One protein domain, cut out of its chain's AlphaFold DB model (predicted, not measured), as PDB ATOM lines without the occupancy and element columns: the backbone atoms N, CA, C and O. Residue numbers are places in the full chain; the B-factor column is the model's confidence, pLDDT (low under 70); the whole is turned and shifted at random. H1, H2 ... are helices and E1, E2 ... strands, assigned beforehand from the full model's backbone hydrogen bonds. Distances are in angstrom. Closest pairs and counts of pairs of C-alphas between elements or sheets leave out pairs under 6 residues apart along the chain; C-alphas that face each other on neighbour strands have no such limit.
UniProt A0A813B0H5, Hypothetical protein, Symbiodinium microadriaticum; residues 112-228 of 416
ATOM      1  N   ALA A 112      28.460  19.677 -28.667       90.81
ATOM      2  CA  ALA A 112      29.044  18.640 -27.848       90.81
ATOM      3  C   ALA A 112      28.551  17.270 -28.295       90.81
ATOM      4  O   ALA A 112      27.377  17.093 -28.624       90.81
ATOM      5  N   VAL A 113      29.464  16.315 -28.267       90.38
ATOM      6  CA  VAL A 113      29.227  14.910 -28.558       90.38
ATOM      7  C   VAL A 113      29.548  14.140 -27.287       90.38
ATOM      8  O   VAL A 113      30.646  14.276 -26.747       90.38
ATOM      9  N   ILE A 114      28.571  13.392 -26.791       91.81
ATOM     10  CA  ILE A 114      28.681  12.542 -25.611       91.81
ATOM     11  C   ILE A 114      28.610  11.093 -26.094       91.81
ATOM     12  O   ILE A 114      27.580  10.633 -26.592       91.81
ATOM     13  N   TYR A 115      29.724  10.386 -25.967       90.19
ATOM     14  CA  TYR A 115      29.854   8.963 -26.239       90.19
ATOM     15  C   TYR A 115      29.505   8.217 -24.951       90.19
ATOM     16  O   TYR A 115      30.274   8.227 -23.990       90.19
ATOM     17  N   SER A 116      28.289   7.673 -24.903       88.94
ATOM     18  CA  SER A 116      27.732   7.105 -23.674       88.94
ATOM     19  C   SER A 116      28.351   5.747 -23.358       88.94
ATOM     20  O   SER A 116      28.287   4.847 -24.195       88.94
ATOM     21  N   GLY A 117      28.879   5.578 -22.145       88.00
ATOM     22  CA  GLY A 117      29.506   4.318 -21.719       88.00
ATOM     23  C   GLY A 117      30.916   4.090 -22.278       88.00
ATOM     24  O   GLY A 117      31.429   2.977 -22.190       88.00
ATOM     25  N   GLU A 118      31.521   5.120 -22.866       87.31
ATOM     26  CA  GLU A 118      32.822   5.068 -23.531       87.31
ATOM     27  C   GLU A 118      33.844   5.913 -22.759       87.31
ATOM     28  O   GLU A 118      33.507   6.933 -22.161       87.31
ATOM     29  N   ASP A 119      35.121   5.531 -22.796       85.69
ATOM     30  CA  ASP A 119      36.214   6.267 -22.143       85.69
ATOM     31  C   ASP A 119      37.045   7.122 -23.119       85.69
ATOM     32  O   ASP A 119      37.913   7.896 -22.700       85.69
ATOM     33  N   THR A 120      36.757   7.029 -24.421       86.19
ATOM     34  CA  THR A 120      37.444   7.756 -25.495       86.19
ATOM     35  C   THR A 120      36.467   8.328 -26.525       86.19
ATOM     36  O   THR A 120      35.320   7.906 -26.633       86.19
ATOM     37  N   CYS A 121      36.926   9.316 -27.298       83.56
ATOM     38  CA  CYS A 121      36.136   9.994 -28.333       83.56
ATOM     39  C   CYS A 121      36.493   9.512 -29.754       83.56
ATOM     40  O   CYS A 121      36.316  10.248 -30.729       83.56
ATOM     41  N   ASP A 122      37.046   8.304 -29.888       72.44
ATOM     42  CA  ASP A 122      37.570   7.791 -31.155       72.44
ATOM     43  C   ASP A 122      36.456   7.220 -32.045       72.44
ATOM     44  O   ASP A 122      36.263   6.016 -32.169       72.44
ATOM     45  N   TYR A 123      35.741   8.110 -32.736       63.31
ATOM     46  CA  TYR A 123      34.718   7.728 -33.713       63.31
ATOM     47  C   TYR A 123      35.348   7.311 -35.056       63.31
ATOM     48  O   TYR A 123      35.498   8.109 -35.995       63.31
ATOM     49  N   GLY A 124      35.756   6.046 -35.139       54.22
ATOM     50  CA  GLY A 124      36.268   5.415 -36.355       54.22
ATOM     51  C   GLY A 124      35.148   4.856 -37.250       54.22
ATOM     52  O   GLY A 124      34.077   4.513 -36.767       54.22
ATOM     53  N   PRO A 125      35.363   4.713 -38.570       45.25
ATOM     54  CA  PRO A 125      34.406   4.036 -39.454       45.25
ATOM     55  C   PRO A 125      34.240   2.532 -39.153       45.25
ATOM     56  O   PRO A 125      33.301   1.930 -39.660       45.25
ATOM     57  N   GLU A 126      35.135   1.949 -38.352       46.66
ATOM     58  CA  GLU A 126      35.144   0.534 -37.949       46.66
ATOM     59  C   GLU A 126      34.805   0.330 -36.460       46.66
ATOM     60  O   GLU A 126      34.913  -0.785 -35.959       46.66
ATOM     61  N   SER A 127      34.447   1.388 -35.721       51.84
ATOM     62  CA  SER A 127      34.142   1.261 -34.295       51.84
ATOM     63  C   SER A 127      32.695   0.809 -34.085       51.84
ATOM     64  O   SER A 127      31.783   1.509 -34.521       51.84
ATOM     65  N   ASP A 128      32.492  -0.271 -33.327       52.00
ATOM     66  CA  ASP A 128      31.187  -0.739 -32.809       52.00
ATOM     67  C   ASP A 128      30.564   0.225 -31.763       52.00
ATOM     68  O   ASP A 128      29.718  -0.171 -30.961       52.00
ATOM     69  N   MET A 129      31.004   1.488 -31.726       58.31
ATOM     70  CA  MET A 129      30.586   2.468 -30.725       58.31
ATOM     71  C   MET A 129      29.095   2.782 -30.833       58.31
ATOM     72  O   MET A 129      28.507   2.843 -31.917       58.31
ATOM     73  N   SER A 130      28.500   3.035 -29.669       69.25
ATOM     74  CA  SER A 130      27.114   3.473 -29.545       69.25
ATOM     75  C   SER A 130      26.866   4.786 -30.306       69.25
ATOM     76  O   SER A 130      27.753   5.629 -30.464       69.25
ATOM     77  N   ILE A 131      25.639   4.966 -30.811       78.88
ATOM     78  CA  ILE A 131      25.231   6.230 -31.438       78.88
ATOM     79  C   ILE A 131      25.393   7.340 -30.386       78.88
ATOM     80  O   ILE A 131      24.785   7.236 -29.320       78.88
ATOM     81  N   PRO A 132      26.188   8.392 -30.654       85.56
ATOM     82  CA  PRO A 132      26.473   9.393 -29.641       85.56
ATOM     83  C   PRO A 132      25.275  10.311 -29.399       85.56
ATOM     84  O   PRO A 132      24.502  10.623 -30.311       85.56
ATOM     85  N   PHE A 133      25.193  10.836 -28.181       87.56
ATOM     86  CA  PHE A 133      24.271  11.906 -27.837       87.56
ATOM     87  C   PHE A 133      24.864  13.255 -28.259       87.56
ATOM     88  O   PHE A 133      25.994  13.594 -27.904       87.56
ATOM     89  N   ILE A 134      24.109  14.047 -29.023       88.19
ATOM     90  CA  ILE A 134      24.591  15.303 -29.611       88.19
ATOM     91  C   ILE A 134      23.827  16.489 -29.015       88.19
ATOM     92  O   ILE A 134      22.602  16.554 -29.096       88.19
ATOM     93  N   SER A 135      24.561  17.461 -28.467       89.19
ATOM     94  CA  SER A 135      24.019  18.714 -27.928       89.19
ATOM     95  C   SER A 135      24.581  19.928 -28.688       89.19
ATOM     96  O   SER A 135      25.748  20.284 -28.521       89.19
ATOM     97  N   PRO A 136      23.788  20.573 -29.556       86.81
ATOM     98  CA  PRO A 136      24.154  21.792 -30.276       86.81
ATOM     99  C   PRO A 136      24.456  22.966 -29.340       86.81
ATOM    100  O   PRO A 136      23.873  23.096 -28.259       86.81
ATOM    101  N   PHE A 137      25.326  23.878 -29.779       86.94
ATOM    102  CA  PHE A 137      25.677  25.041 -28.972       86.94
ATOM    103  C   PHE A 137      24.457  25.905 -28.612       86.94
ATOM    104  O   PHE A 137      23.652  26.273 -29.468       86.94
ATOM    105  N   GLY A 138      24.321  26.244 -27.326       81.31
ATOM    106  CA  GLY A 138      23.238  27.085 -26.818       81.31
ATOM    107  C   GLY A 138      21.862  26.414 -26.756       81.31
ATOM    108  O   GLY A 138      20.889  27.084 -26.407       81.31
ATOM    109  N   ARG A 139      21.746  25.112 -27.051       84.56
ATOM    110  CA  ARG A 139      20.473  24.373 -27.034       84.56
ATOM    111  C   ARG A 139      20.424  23.348 -25.910       84.56
ATOM    112  O   ARG A 139      21.439  22.768 -25.548       84.56
ATOM    113  N   CYS A 140      19.224  23.132 -25.383       86.69
ATOM    114  CA  CYS A 140      18.940  22.062 -24.438       86.69
ATOM    115  C   CYS A 140      18.406  20.853 -25.207       86.69
ATOM    116  O   CYS A 140      17.357  20.956 -25.843       86.69
ATOM    117  N   VAL A 141      19.122  19.732 -25.160       86.81
ATOM    118  CA  VAL A 141      18.685  18.457 -25.751       86.81
ATOM    119  C   VAL A 141      18.515  17.459 -24.625       86.81
ATOM    120  O   VAL A 141      19.357  17.419 -23.735       86.81
ATOM    121  N   CYS A 142      17.445  16.670 -24.646       85.50
ATOM    122  CA  CYS A 142      17.087  15.781 -23.547       85.50
ATOM    123  C   CYS A 142      16.881  14.348 -23.999       85.50
ATOM    124  O   CYS A 142      16.183  14.103 -24.985       85.50
ATOM    125  N   ASP A 143      17.385  13.417 -23.197       84.38
ATOM    126  CA  ASP A 143      16.841  12.071 -23.156       84.38
ATOM    127  C   ASP A 143      15.417  12.117 -22.568       84.38
ATOM    128  O   ASP A 143      15.096  12.933 -21.695       84.38
ATOM    129  N   ARG A 144      14.515  11.275 -23.080       75.19
ATOM    130  CA  ARG A 144      13.093  11.325 -22.700       75.19
ATOM    131  C   ARG A 144      12.801  10.634 -21.365       75.19
ATOM    132  O   ARG A 144      11.666  10.729 -20.895       75.19
ATOM    133  N   GLY A 145      13.800  10.008 -20.742       72.94
ATOM    134  CA  GLY A 145      13.662   9.215 -19.516       72.94
ATOM    135  C   GLY A 145      13.812   7.716 -19.750       72.94
ATOM    136  O   GLY A 145      13.836   6.956 -18.788       72.94
ATOM    137  N   ASP A 146      13.891   7.297 -21.010       71.94
ATOM    138  CA  ASP A 146      13.996   5.903 -21.427       71.94
ATOM    139  C   ASP A 146      15.453   5.428 -21.541       71.94
ATOM    140  O   ASP A 146      15.682   4.222 -21.621       71.94
ATOM    141  N   GLY A 147      16.431   6.345 -21.500       77.94
ATOM    142  CA  GLY A 147      17.851   6.012 -21.622       77.94
ATOM    143  C   GLY A 147      18.214   5.524 -23.020       77.94
ATOM    144  O   GLY A 147      19.180   4.787 -23.193       77.94
ATOM    145  N   LEU A 148      17.412   5.870 -24.024       75.75
ATOM    146  CA  LEU A 148      17.632   5.421 -25.393       75.75
ATOM    147  C   LEU A 148      18.527   6.369 -26.183       75.75
ATOM    148  O   LEU A 148      19.206   5.935 -27.109       75.75
ATOM    149  N   LEU A 149      18.523   7.654 -25.826       79.12
ATOM    150  CA  LEU A 149      19.418   8.653 -26.403       79.12
ATOM    151  C   LEU A 149      20.701   8.764 -25.588       79.12
ATOM    152  O   LEU A 149      21.773   8.914 -26.163       79.12
ATOM    153  N   TRP A 150      20.583   8.692 -24.261       87.31
ATOM    154  CA  TRP A 150      21.715   8.777 -23.340       87.31
ATOM    155  C   TRP A 150      21.627   7.678 -22.268       87.31
ATOM    156  O   TRP A 150      21.132   7.920 -21.163       87.31
ATOM    157  N   PRO A 151      22.086   6.451 -22.582       86.94
ATOM    158  CA  PRO A 151      21.919   5.281 -21.713       86.94
ATOM    159  C   PRO A 151      22.488   5.416 -20.300       86.94
ATOM    160  O   PRO A 151      21.907   4.901 -19.347       86.94
ATOM    161  N   THR A 152      23.607   6.117 -20.156       90.94
ATOM    162  CA  THR A 152      24.299   6.352 -18.881       90.94
ATOM    163  C   THR A 152      23.678   7.477 -18.052       90.94
ATOM    164  O   THR A 152      23.919   7.561 -16.847       90.94
ATOM    165  N   ALA A 153      22.814   8.308 -18.648       91.19
ATOM    166  CA  ALA A 153      22.080   9.357 -17.946       91.19
ATOM    167  C   ALA A 153      20.607   9.476 -18.405       91.19
ATOM    168  O   ALA A 153      20.202  10.519 -18.936       91.19
ATOM    169  N   PRO A 154      19.764   8.450 -18.163       89.94
ATOM    170  CA  PRO A 154      18.365   8.464 -18.586       89.94
ATOM    171  C   PRO A 154      17.592   9.666 -18.033       89.94
ATOM    172  O   PRO A 154      17.658   9.980 -16.843       89.94
ATOM    173  N   GLY A 155      16.828  10.335 -18.898       87.19
ATOM    174  CA  GLY A 155      16.000  11.497 -18.548       87.19
ATOM    175  C   GLY A 155      16.758  12.795 -18.308       87.19
ATOM    176  O   GLY A 155      16.136  13.803 -17.964       87.19
ATOM    177  N   MET A 156      18.076  12.787 -18.486       93.31
ATOM    178  CA  MET A 156      18.907  13.973 -18.344       93.31
ATOM    179  C   MET A 156      19.023  14.710 -19.679       93.31
ATOM    180  O   MET A 156      18.836  14.155 -20.763       93.31
ATOM    181  N   CYS A 157      19.324  15.999 -19.588       92.19
ATOM    182  CA  CYS A 157      19.538  16.876 -20.726       92.19
ATOM    183  C   CYS A 157      20.983  17.356 -20.777       92.19
ATOM    184  O   CYS A 157      21.641  17.418 -19.741       92.19
ATOM    185  N   ALA A 158      21.468  17.745 -21.953       93.00
ATOM    186  CA  ALA A 158      22.748  18.418 -22.097       93.00
ATOM    187  C   ALA A 158      22.620  19.747 -22.843       93.00
ATOM    188  O   ALA A 158      21.834  19.876 -23.791       93.00
ATOM    189  N   GLN A 159      23.443  20.711 -22.438       92.50
ATOM    190  CA  GLN A 159      23.590  22.005 -23.097       92.50
ATOM    191  C   GLN A 159      25.056  22.430 -23.126       92.50
ATOM    192  O   GLN A 159      25.774  22.298 -22.132       92.50
ATOM    193  N   VAL A 160      25.485  23.007 -24.248       91.44
ATOM    194  CA  VAL A 160      26.769  23.712 -24.336       91.44
ATOM    195  C   VAL A 160      26.552  25.197 -24.084       91.44
ATOM    196  O   VAL A 160      25.732  25.835 -24.750       91.44
ATOM    197  N   THR A 161      27.304  25.763 -23.149       90.56
ATOM    198  CA  THR A 161      27.230  27.179 -22.787       90.56
ATOM    199  C   THR A 161      28.610  27.823 -22.758       90.56
ATOM    200  O   THR A 161      29.651  27.162 -22.786       90.56
ATOM    201  N   LEU A 162      28.613  29.156 -22.723       88.88
ATOM    202  CA  LEU A 162      29.809  29.937 -22.468       88.88
ATOM    203  C   LEU A 162      29.849  30.324 -20.991       88.88
ATOM    204  O   LEU A 162      29.032  31.113 -20.512       88.88
ATOM    205  N   ARG A 163      30.855  29.833 -20.282       85.81
ATOM    206  CA  ARG A 163      31.142  30.229 -18.914       85.81
ATOM    207  C   ARG A 163      32.045  31.459 -18.905       85.81
ATOM    208  O   ARG A 163      33.230  31.412 -19.235       85.81
ATOM    209  N   LEU A 164      31.486  32.578 -18.454       75.44
ATOM    210  CA  LEU A 164      32.183  33.861 -18.302       75.44
ATOM    211  C   LEU A 164      32.934  33.971 -16.963       75.44
ATOM    212  O   LEU A 164      32.987  35.038 -16.352       75.44
ATOM    213  N   ALA A 165      33.526  32.876 -16.480       65.94
ATOM    214  CA  ALA A 165      34.370  32.937 -15.293       65.94
ATOM    215  C   ALA A 165      35.644  33.734 -15.620       65.94
ATOM    216  O   ALA A 165      36.358  33.422 -16.573       65.94
ATOM    217  N   ASN A 166      35.913  34.784 -14.840       65.56
ATOM    218  CA  ASN A 166      37.117  35.620 -14.947       65.56
ATOM    219  C   ASN A 166      37.337  36.287 -16.322       65.56
ATOM    220  O   ASN A 166      38.458  36.664 -16.645       65.56
ATOM    221  N   GLY A 167      36.289  36.421 -17.143       63.94
ATOM    222  CA  GLY A 167      36.368  37.067 -18.458       63.94
ATOM    223  C   GLY A 167      37.076  36.260 -19.554       63.94
ATOM    224  O   GLY A 167      37.260  36.789 -20.639       63.94
ATOM    225  N   LEU A 168      37.447  34.995 -19.316       68.19
ATOM    226  CA  LEU A 168      38.247  34.195 -20.262       68.19
ATOM    227  C   LEU A 168      37.424  33.435 -21.322       68.19
ATOM    228  O   LEU A 168      38.000  32.892 -22.262       68.19
ATOM    229  N   GLY A 169      36.090  33.413 -21.198       75.75
ATOM    230  CA  GLY A 169      35.183  32.800 -22.177       75.75
ATOM    231  C   GLY A 169      35.430  31.306 -22.383       75.75
ATOM    232  O   GLY A 169      35.830  30.899 -23.472       75.75
ATOM    233  N   GLN A 170      35.212  30.504 -21.340       86.75
ATOM    234  CA  GLN A 170      35.380  29.050 -21.388       86.75
ATOM    235  C   GLN A 170      34.114  28.390 -21.940       86.75
ATOM    236  O   GLN A 170      33.011  28.862 -21.676       86.75
ATOM    237  N   TYR A 171      34.260  27.294 -22.676       90.44
ATOM    238  CA  TYR A 171      33.126  26.496 -23.132       90.44
ATOM    239  C   TYR A 171      32.848  25.386 -22.137       90.44
ATOM    240  O   TYR A 171      33.772  24.694 -21.713       90.44
ATOM    241  N   GLU A 172      31.588  25.226 -21.764       92.19
ATOM    242  CA  GLU A 172      31.155  24.263 -20.760       92.19
ATOM    243  C   GLU A 172      30.021  23.423 -21.328       92.19
ATOM    244  O   GLU A 172      29.036  23.964 -21.830       92.19
ATOM    245  N   VAL A 173      30.157  22.104 -21.236       94.31
ATOM    246  CA  VAL A 173      29.044  21.177 -21.442       94.31
ATOM    247  C   VAL A 173      28.462  20.874 -20.081       94.31
ATOM    248  O   VAL A 173      29.193  20.527 -19.153       94.31
ATOM    249  N   GLN A 174      27.154  21.034 -19.958       95.44
ATOM    250  CA  GLN A 174      26.427  20.829 -18.720       95.44
ATOM    251  C   GLN A 174      25.414  19.704 -18.890       95.44
ATOM    252  O   GLN A 174      24.782  19.606 -19.938       95.44
ATOM    253  N   GLN A 175      25.243  18.906 -17.841       95.75
ATOM    254  CA  GLN A 175      24.159  17.947 -17.679       95.75
ATOM    255  C   GLN A 175      23.084  18.561 -16.784       95.75
ATOM    256  O   GLN A 175      23.381  19.008 -15.675       95.75
ATOM    257  N   CYS A 176      21.840  18.561 -17.243       95.31
ATOM    258  CA  CYS A 176      20.717  19.221 -16.595       95.31
ATOM    259  C   CYS A 176      19.585  18.236 -16.305       95.31
ATOM    260  O   CYS A 176      19.285  17.370 -17.122       95.31
ATOM    261  N   SER A 177      18.917  18.395 -15.164       94.38
ATOM    262  CA  SER A 177      17.726  17.603 -14.822       94.38
ATOM    263  C   SER A 177      16.417  18.208 -15.347       94.38
ATOM    264  O   SER A 177      15.359  17.590 -15.231       94.38
ATOM    265  N   SER A 178      16.459  19.429 -15.895       92.00
ATOM    266  CA  SER A 178      15.301  20.109 -16.486       92.00
ATOM    267  C   SER A 178      15.347  20.092 -18.008       92.00
ATOM    268  O   SER A 178      16.389  20.358 -18.605       92.00
ATOM    269  N   ARG A 179      14.168  19.939 -18.627       86.75
ATOM    270  CA  ARG A 179      13.976  20.039 -20.083       86.75
ATOM    271  C   ARG A 179      14.246  21.427 -20.668       86.75
ATOM    272  O   ARG A 179      14.335  21.570 -21.881       86.75
ATOM    273  N   THR A 180      14.345  22.445 -19.820       88.50
ATOM    274  CA  THR A 180      14.679  23.822 -20.215       88.50
ATOM    275  C   THR A 180      16.166  24.149 -20.054       88.50
ATOM    276  O   THR A 180      16.584  25.218 -20.490       88.50
ATOM    277  N   CYS A 181      16.960  23.254 -19.446       91.44
ATOM    278  CA  CYS A 181      18.368  23.473 -19.089       91.44
ATOM    279  C   CYS A 181      18.609  24.806 -18.361       91.44
ATOM    280  O   CYS A 181      19.549  25.547 -18.636       91.44
ATOM    281  N   GLU A 182      17.737  25.143 -17.412       93.00
ATOM    282  CA  GLU A 182      17.963  26.296 -16.543       93.00
ATOM    283  C   GLU A 182      19.209  26.075 -15.685       93.00
ATOM    284  O   GLU A 182      19.365  25.013 -15.083       93.00
ATOM    285  N   ALA A 183      20.058  27.100 -15.557       88.38
ATOM    286  CA  ALA A 183      21.366  26.994 -14.904       88.38
ATOM    287  C   ALA A 183      21.325  26.384 -13.487       88.38
ATOM    288  O   ALA A 183      22.252  25.688 -13.092       88.38
ATOM    289  N   ALA A 184      20.245  26.601 -12.724       91.88
ATOM    290  CA  ALA A 184      20.073  26.034 -11.380       91.88
ATOM    291  C   ALA A 184      19.886  24.505 -11.363       91.88
ATOM    292  O   ALA A 184      20.041  23.874 -10.322       91.88
ATOM    293  N   THR A 185      19.533  23.920 -12.506       94.50
ATOM    294  CA  THR A 185      19.275  22.483 -12.687       94.50
ATOM    295  C   THR A 185      20.433  21.759 -13.365       94.50
ATOM    296  O   THR A 185      20.337  20.560 -13.614       94.50
ATOM    297  N   CYS A 186      21.505  22.488 -13.681       94.94
ATOM    298  CA  CYS A 186      22.610  22.027 -14.498       94.94
ATOM    299  C   CYS A 186      23.892  21.868 -13.676       94.94
ATOM    300  O   CYS A 186      24.204  22.670 -12.795       94.94
ATOM    301  N   THR A 187      24.660  20.835 -14.001       94.44
ATOM    302  CA  THR A 187      25.983  20.555 -13.438       94.44
ATOM    303  C   THR A 187      27.002  20.416 -14.567       94.44
ATOM    304  O   THR A 187      26.657  19.903 -15.631       94.44
ATOM    305  N   PRO A 188      28.239  20.905 -14.394       92.69
ATOM    306  CA  PRO A 188      29.243  20.843 -15.447       92.69
ATOM    307  C   PRO A 188      29.737  19.410 -15.655       92.69
ATOM    308  O   PRO A 188      30.149  18.753 -14.702       92.69
ATOM    309  N   LEU A 189      29.740  18.961 -16.911       92.88
ATOM    310  CA  LEU A 189      30.329  17.693 -17.341       92.88
ATOM    311  C   LEU A 189      31.769  17.853 -17.812       92.88
ATOM    312  O   LEU A 189      32.630  17.052 -17.463       92.88
ATOM    313  N   ALA A 190      32.019  18.866 -18.637       93.00
ATOM    314  CA  ALA A 190      33.299  19.055 -19.303       93.00
ATOM    315  C   ALA A 190      33.523  20.536 -19.616       93.00
ATOM    316  O   ALA A 190      32.571  21.292 -19.840       93.00
ATOM    317  N   LEU A 191      34.787  20.957 -19.612       91.06
ATOM    318  CA  LEU A 191      35.168  22.360 -19.758       91.06
ATOM    319  C   LEU A 191      36.380  22.506 -20.678       91.06
ATOM    320  O   LEU A 191      37.420  21.885 -20.457       91.06
ATOM    321  N   TRP A 192      36.289  23.412 -21.649       88.56
ATOM    322  CA  TRP A 192      37.383  23.741 -22.556       88.56
ATOM    323  C   TRP A 192      37.729  25.221 -22.504       88.56
ATOM    324  O   TRP A 192      36.874  26.105 -22.510       88.56
ATOM    325  N   SER A 193      39.030  25.493 -22.510       79.06
ATOM    326  CA  SER A 193      39.596  26.827 -22.730       79.06
ATOM    327  C   SER A 193      40.504  26.754 -23.956       79.06
ATOM    328  O   SER A 193      41.721  26.654 -23.802       79.06
ATOM    329  N   PRO A 194      39.940  26.685 -25.173       67.44
ATOM    330  CA  PRO A 194      40.720  26.442 -26.379       67.44
ATOM    331  C   PRO A 194      41.641  27.630 -26.660       67.44
ATOM    332  O   PRO A 194      41.202  28.697 -27.094       67.44
ATOM    333  N   VAL A 195      42.933  27.428 -26.427       61.94
ATOM    334  CA  VAL A 195      43.996  28.289 -26.946       61.94
ATOM    335  C   VAL A 195      44.428  27.686 -28.280       61.94
ATOM    336  O   VAL A 195      44.609  26.469 -28.366       61.94
ATOM    337  N   LEU A 196      44.589  28.496 -29.330       56.94
ATOM    338  CA  LEU A 196      45.200  27.993 -30.563       56.94
ATOM    339  C   LEU A 196      46.594  27.458 -30.244       56.94
ATOM    340  O   LEU A 196      47.474  28.201 -29.803       56.94
ATOM    341  N   THR A 197      46.814  26.175 -30.506       52.03
ATOM    342  CA  THR A 197      48.178  25.666 -30.610       52.03
ATOM    343  C   THR A 197      48.740  26.150 -31.944       52.03
ATOM    344  O   THR A 197      48.064  26.056 -32.966       52.03
ATOM    345  N   GLN A 198      49.959  26.699 -31.951       44.25
ATOM    346  CA  GLN A 198      50.585  27.327 -33.131       44.25
ATOM    347  C   GLN A 198      50.684  26.403 -34.366       44.25
ATOM    348  O   GLN A 198      51.014  26.858 -35.457       44.25
ATOM    349  N   THR A 199      50.404  25.112 -34.203       44.16
ATOM    350  CA  THR A 199      50.532  24.059 -35.211       44.16
ATOM    351  C   THR A 199      49.226  23.674 -35.911       44.16
ATOM    352  O   THR A 199      49.296  23.030 -36.956       44.16
ATOM    353  N   SER A 200      48.044  24.055 -35.407       47.25
ATOM    354  CA  SER A 200      46.758  23.711 -36.034       47.25
ATOM    355  C   SER A 200      45.913  24.954 -36.319       47.25
ATOM    356  O   SER A 200      45.650  25.760 -35.434       47.25
ATOM    357  N   ARG A 201      45.426  25.095 -37.561       52.19
ATOM    358  CA  ARG A 201      44.428  26.128 -37.920       52.19
ATOM    359  C   ARG A 201      43.043  25.856 -37.323       52.19
ATOM    360  O   ARG A 201      42.173  26.713 -37.406       52.19
ATOM    361  N   ASN A 202      42.852  24.681 -36.728       55.88
ATOM    362  CA  ASN A 202      41.611  24.275 -36.087       55.88
ATOM    363  C   ASN A 202      41.817  24.261 -34.573       55.88
ATOM    364  O   ASN A 202      42.853  23.788 -34.089       55.88
ATOM    365  N   ALA A 203      40.830  24.759 -33.831       62.81
ATOM    366  CA  ALA A 203      40.796  24.593 -32.389       62.81
ATOM    367  C   ALA A 203      40.697  23.101 -32.056       62.81
ATOM    368  O   ALA A 203      39.788  22.411 -32.513       62.81
ATOM    369  N   SER A 204      41.662  22.605 -31.284       66.38
ATOM    370  CA  SER A 204      41.633  21.239 -30.780       66.38
ATOM    371  C   SER A 204      40.917  21.235 -29.440       66.38
ATOM    372  O   SER A 204      41.405  21.810 -28.466       66.38
ATOM    373  N   PHE A 205      39.778  20.565 -29.387       83.25
ATOM    374  CA  PHE A 205      39.067  20.280 -28.152       83.25
ATOM    375  C   PHE A 205      39.407  18.854 -27.747       83.25
ATOM    376  O   PHE A 205      39.032  17.887 -28.413       83.25
ATOM    377  N   THR A 206      40.189  18.734 -26.680       86.56
ATOM    378  CA  THR A 206      40.593  17.434 -26.149       86.56
ATOM    379  C   THR A 206      39.367  16.674 -25.667       86.56
ATOM    380  O   THR A 206      38.536  17.255 -24.969       86.56
ATOM    381  N   CYS A 207      39.278  15.389 -25.997       89.62
ATOM    382  CA  CYS A 207      38.316  14.485 -25.377       89.62
ATOM    383  C   CYS A 207      38.465  14.521 -23.847       89.62
ATOM    384  O   CYS A 207      39.590  14.583 -23.342       89.62
ATOM    385  N   GLN A 208      37.350  14.517 -23.120       92.19
ATOM    386  CA  GLN A 208      37.329  14.451 -21.659       92.19
ATOM    387  C   GLN A 208      36.447  13.285 -21.221       92.19
ATOM    388  O   GLN A 208      35.285  13.225 -21.600       92.19
ATOM    389  N   SER A 209      36.998  12.376 -20.421       90.19
ATOM    390  CA  SER A 209      36.235  11.314 -19.764       90.19
ATOM    391  C   SER A 209      35.586  11.859 -18.488       90.19
ATOM    392  O   SER A 209      36.300  12.324 -17.589       90.19
ATOM    393  N   THR A 210      34.265  11.764 -18.379       86.94
ATOM    394  CA  THR A 210      33.483  12.217 -17.226       86.94
ATOM    395  C   THR A 210      32.530  11.109 -16.792       86.94
ATOM    396  O   THR A 210      31.523  10.843 -17.440       86.94
ATOM    397  N   GLY A 211      32.822  10.479 -15.652       88.25
ATOM    398  CA  GLY A 211      32.040   9.333 -15.188       88.25
ATOM    399  C   GLY A 211      32.231   8.129 -16.111       88.25
ATOM    400  O   GLY A 211      33.364   7.694 -16.297       88.25
ATOM    401  N   GLU A 212      31.129   7.607 -16.650       89.44
ATOM    402  CA  GLU A 212      31.111   6.511 -17.631       89.44
ATOM    403  C   GLU A 212      31.101   7.014 -19.082       89.44
ATOM    404  O   GLU A 212      31.069   6.203 -19.996       89.44
ATOM    405  N   ASP A 213      31.120   8.333 -19.299       92.50
ATOM    406  CA  ASP A 213      30.989   8.928 -20.627       92.50
ATOM    407  C   ASP A 213      32.277   9.609 -21.081       92.50
ATOM    408  O   ASP A 213      33.026  10.182 -20.283       92.50
ATOM    409  N   ALA A 214      32.472   9.662 -22.394       92.56
ATOM    410  CA  ALA A 214      33.469  10.508 -23.024       92.56
ATOM    411  C   ALA A 214      32.778  11.673 -23.731       92.56
ATOM    412  O   ALA A 214      31.799  11.503 -24.453       92.56
ATOM    413  N   VAL A 215      33.286  12.886 -23.524       93.38
ATOM    414  CA  VAL A 215      32.689  14.115 -24.049       93.38
ATOM    415  C   VAL A 215      33.707  14.868 -24.894       93.38
ATOM    416  O   VAL A 215      34.840  15.120 -24.472       93.38
ATOM    417  N   GLN A 216      33.280  15.289 -26.082       91.69
ATOM    418  CA  GLN A 216      34.061  16.139 -26.969       91.69
ATOM    419  C   GLN A 216      33.246  17.339 -27.434       91.69
ATOM    420  O   GLN A 216      32.105  17.207 -27.866       91.69
ATOM    421  N   LEU A 217      33.854  18.520 -27.396       90.50
ATOM    422  CA  LEU A 217      33.334  19.695 -28.080       90.50
ATOM    423  C   LEU A 217      33.883  19.716 -29.506       90.50
ATOM    424  O   LEU A 217      35.086  19.616 -29.707       90.50
ATOM    425  N   LEU A 218      33.027  19.859 -30.504       87.56
ATOM    426  CA  LEU A 218      33.437  20.016 -31.891       87.56
ATOM    427  C   LEU A 218      33.002  21.389 -32.383       87.56
ATOM    428  O   LEU A 218      31.900  21.853 -32.100       87.56
ATOM    429  N   ASP A 219      33.881  22.037 -33.139       84.69
ATOM    430  CA  ASP A 219      33.586  23.336 -33.737       84.69
ATOM    431  C   ASP A 219      32.619  23.246 -34.924       84.69
ATOM    432  O   ASP A 219      31.938  24.213 -35.260       84.69
ATOM    433  N   ASP A 220      32.563  22.078 -35.556       82.50
ATOM    434  CA  ASP A 220      31.658  21.788 -36.651       82.50
ATOM    435  C   ASP A 220      31.230  20.321 -36.597       82.50
ATOM    436  O   ASP A 220      32.024  19.407 -36.827       82.50
ATOM    437  N   CYS A 221      29.957  20.106 -36.290       80.62
ATOM    438  CA  CYS A 221      29.370  18.778 -36.199       80.62
ATOM    439  C   CYS A 221      28.709  18.312 -37.495       80.62
ATOM    440  O   CYS A 221      28.203  17.189 -37.548       80.62
ATOM    441  N   THR A 222      28.747  19.114 -38.566       77.81
ATOM    442  CA  THR A 222      28.142  18.729 -39.850       77.81
ATOM    443  C   THR A 222      28.729  17.425 -40.392       77.81
ATOM    444  O   THR A 222      27.987  16.579 -40.891       77.81
ATOM    445  N   ALA A 223      30.036  17.203 -40.213       70.44
ATOM    446  CA  ALA A 223      30.731  15.982 -40.620       70.44
ATOM    447  C   ALA A 223      30.323  14.732 -39.817       70.44
ATOM    448  O   ALA A 223      30.402  13.619 -40.337       70.44
ATOM    449  N   LEU A 224      29.885  14.890 -38.564       73.81
ATOM    450  CA  LEU A 224      29.337  13.786 -37.771       73.81
ATOM    451  C   LEU A 224      27.921  13.455 -38.255       73.81
ATOM    452  O   LEU A 224      27.579  12.298 -38.492       73.81
ATOM    453  N   THR A 225      27.126  14.492 -38.508       66.75
ATOM    454  CA  THR A 225      25.738  14.358 -38.970       66.75
ATOM    455  C   THR A 225      25.598  13.978 -40.438       66.75
ATOM    456  O   THR A 225      24.520  13.594 -40.864       66.75
ATOM    457  N   SER A 226      26.669  14.069 -41.228       67.75
ATOM    458  CA  SER A 226      26.705  13.496 -42.576       67.75
ATOM    459  C   SER A 226      27.013  11.998 -42.556       67.75
ATOM    460  O   SER A 226      26.724  11.297 -43.524       67.75
ATOM    461  N   ARG A 227      27.593  11.491 -41.460       71.00
ATOM    462  CA  ARG A 227      27.861  10.060 -41.264       71.00
ATOM    463  C   ARG A 227      26.677   9.347 -40.626       71.00
ATOM    464  O   ARG A 227      26.386   8.226 -41.037       71.00
ATOM    465  N   LEU A 228      26.024   9.993 -39.662       75.38
ATOM    466  CA  LEU A 228      24.824   9.508 -38.989       75.38
ATOM    467  C   LEU A 228      23.576   9.904 -39.771       75.38
ATOM    468  O   LEU A 228      23.413  11.055 -40.166       75.38
TER     469      LEU A 228
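AT A GLANCE: This is residues 112 to 228 of the 416 residues of the protein "Hypothetical protein" of Symbiodinium microadriaticum (UniProt A0A813B0H5). Little regular structure: a small sandwich of two antiparallel sheets, E2 E1 E7 E6 and the meander E3 E4 E5, each strand there neighbouring the one before, face to face with strands crossed at 46 degrees, amid long loops. Of 117 printed residues, 42 are in named elements, mostly strand, E1 to E7, then H1. The whole is compact, radius of gyration of the C-alphas 14.1 A, spans 44 by 40 by 25 A.

HOW THE PARTS SIT: Within hydrogen-bond range are N 112 and O 135, 2.8 A, in the hairpin of E1, residues 112 to 115, and E2, residues 133 to 136; N 113 and O 216, 2.8 A, between E1 and E7, residues 213 to 218; N 208 and O 215, 2.9 A, between E7 and E6, residues 208 to 210. In the other sheet, N 157 and O 176, 2.8 A, are within hydrogen-bond range between the antiparallel neighbours E3, residues 157 to 163, and E4, residues 170 to 176, and so are N 171 and O 192, 2.9 A, between E4 and E5, residues 186 to 192. The closest C-alphas of E2 and E3 are those of Ser 135 and Gln 159, 5.9 A. H1, residues 222 to 225, is only just not on the sheet E2 E1 E7 E6, with 4 pairs of C-alphas within 10 A, and is too short for an O i to N i+4 pair.

IN THESE COORDINATES: E1 begins at C-alpha 112 (29.044, 18.640, -27.848); H1 ends at C-alpha 225 (25.738, 14.358, -38.970). E4 measures 18.3 A, E3 17.8 A, from first to last C-alpha.

THE WHOLE: The printed part has no cut. Links E1 to E2, E2 to E3 and E5 to E6 are long. The model's pLDDT is under 70 at residues 123 to 130, 165 to 168, 194 to 204 and 225 to 226.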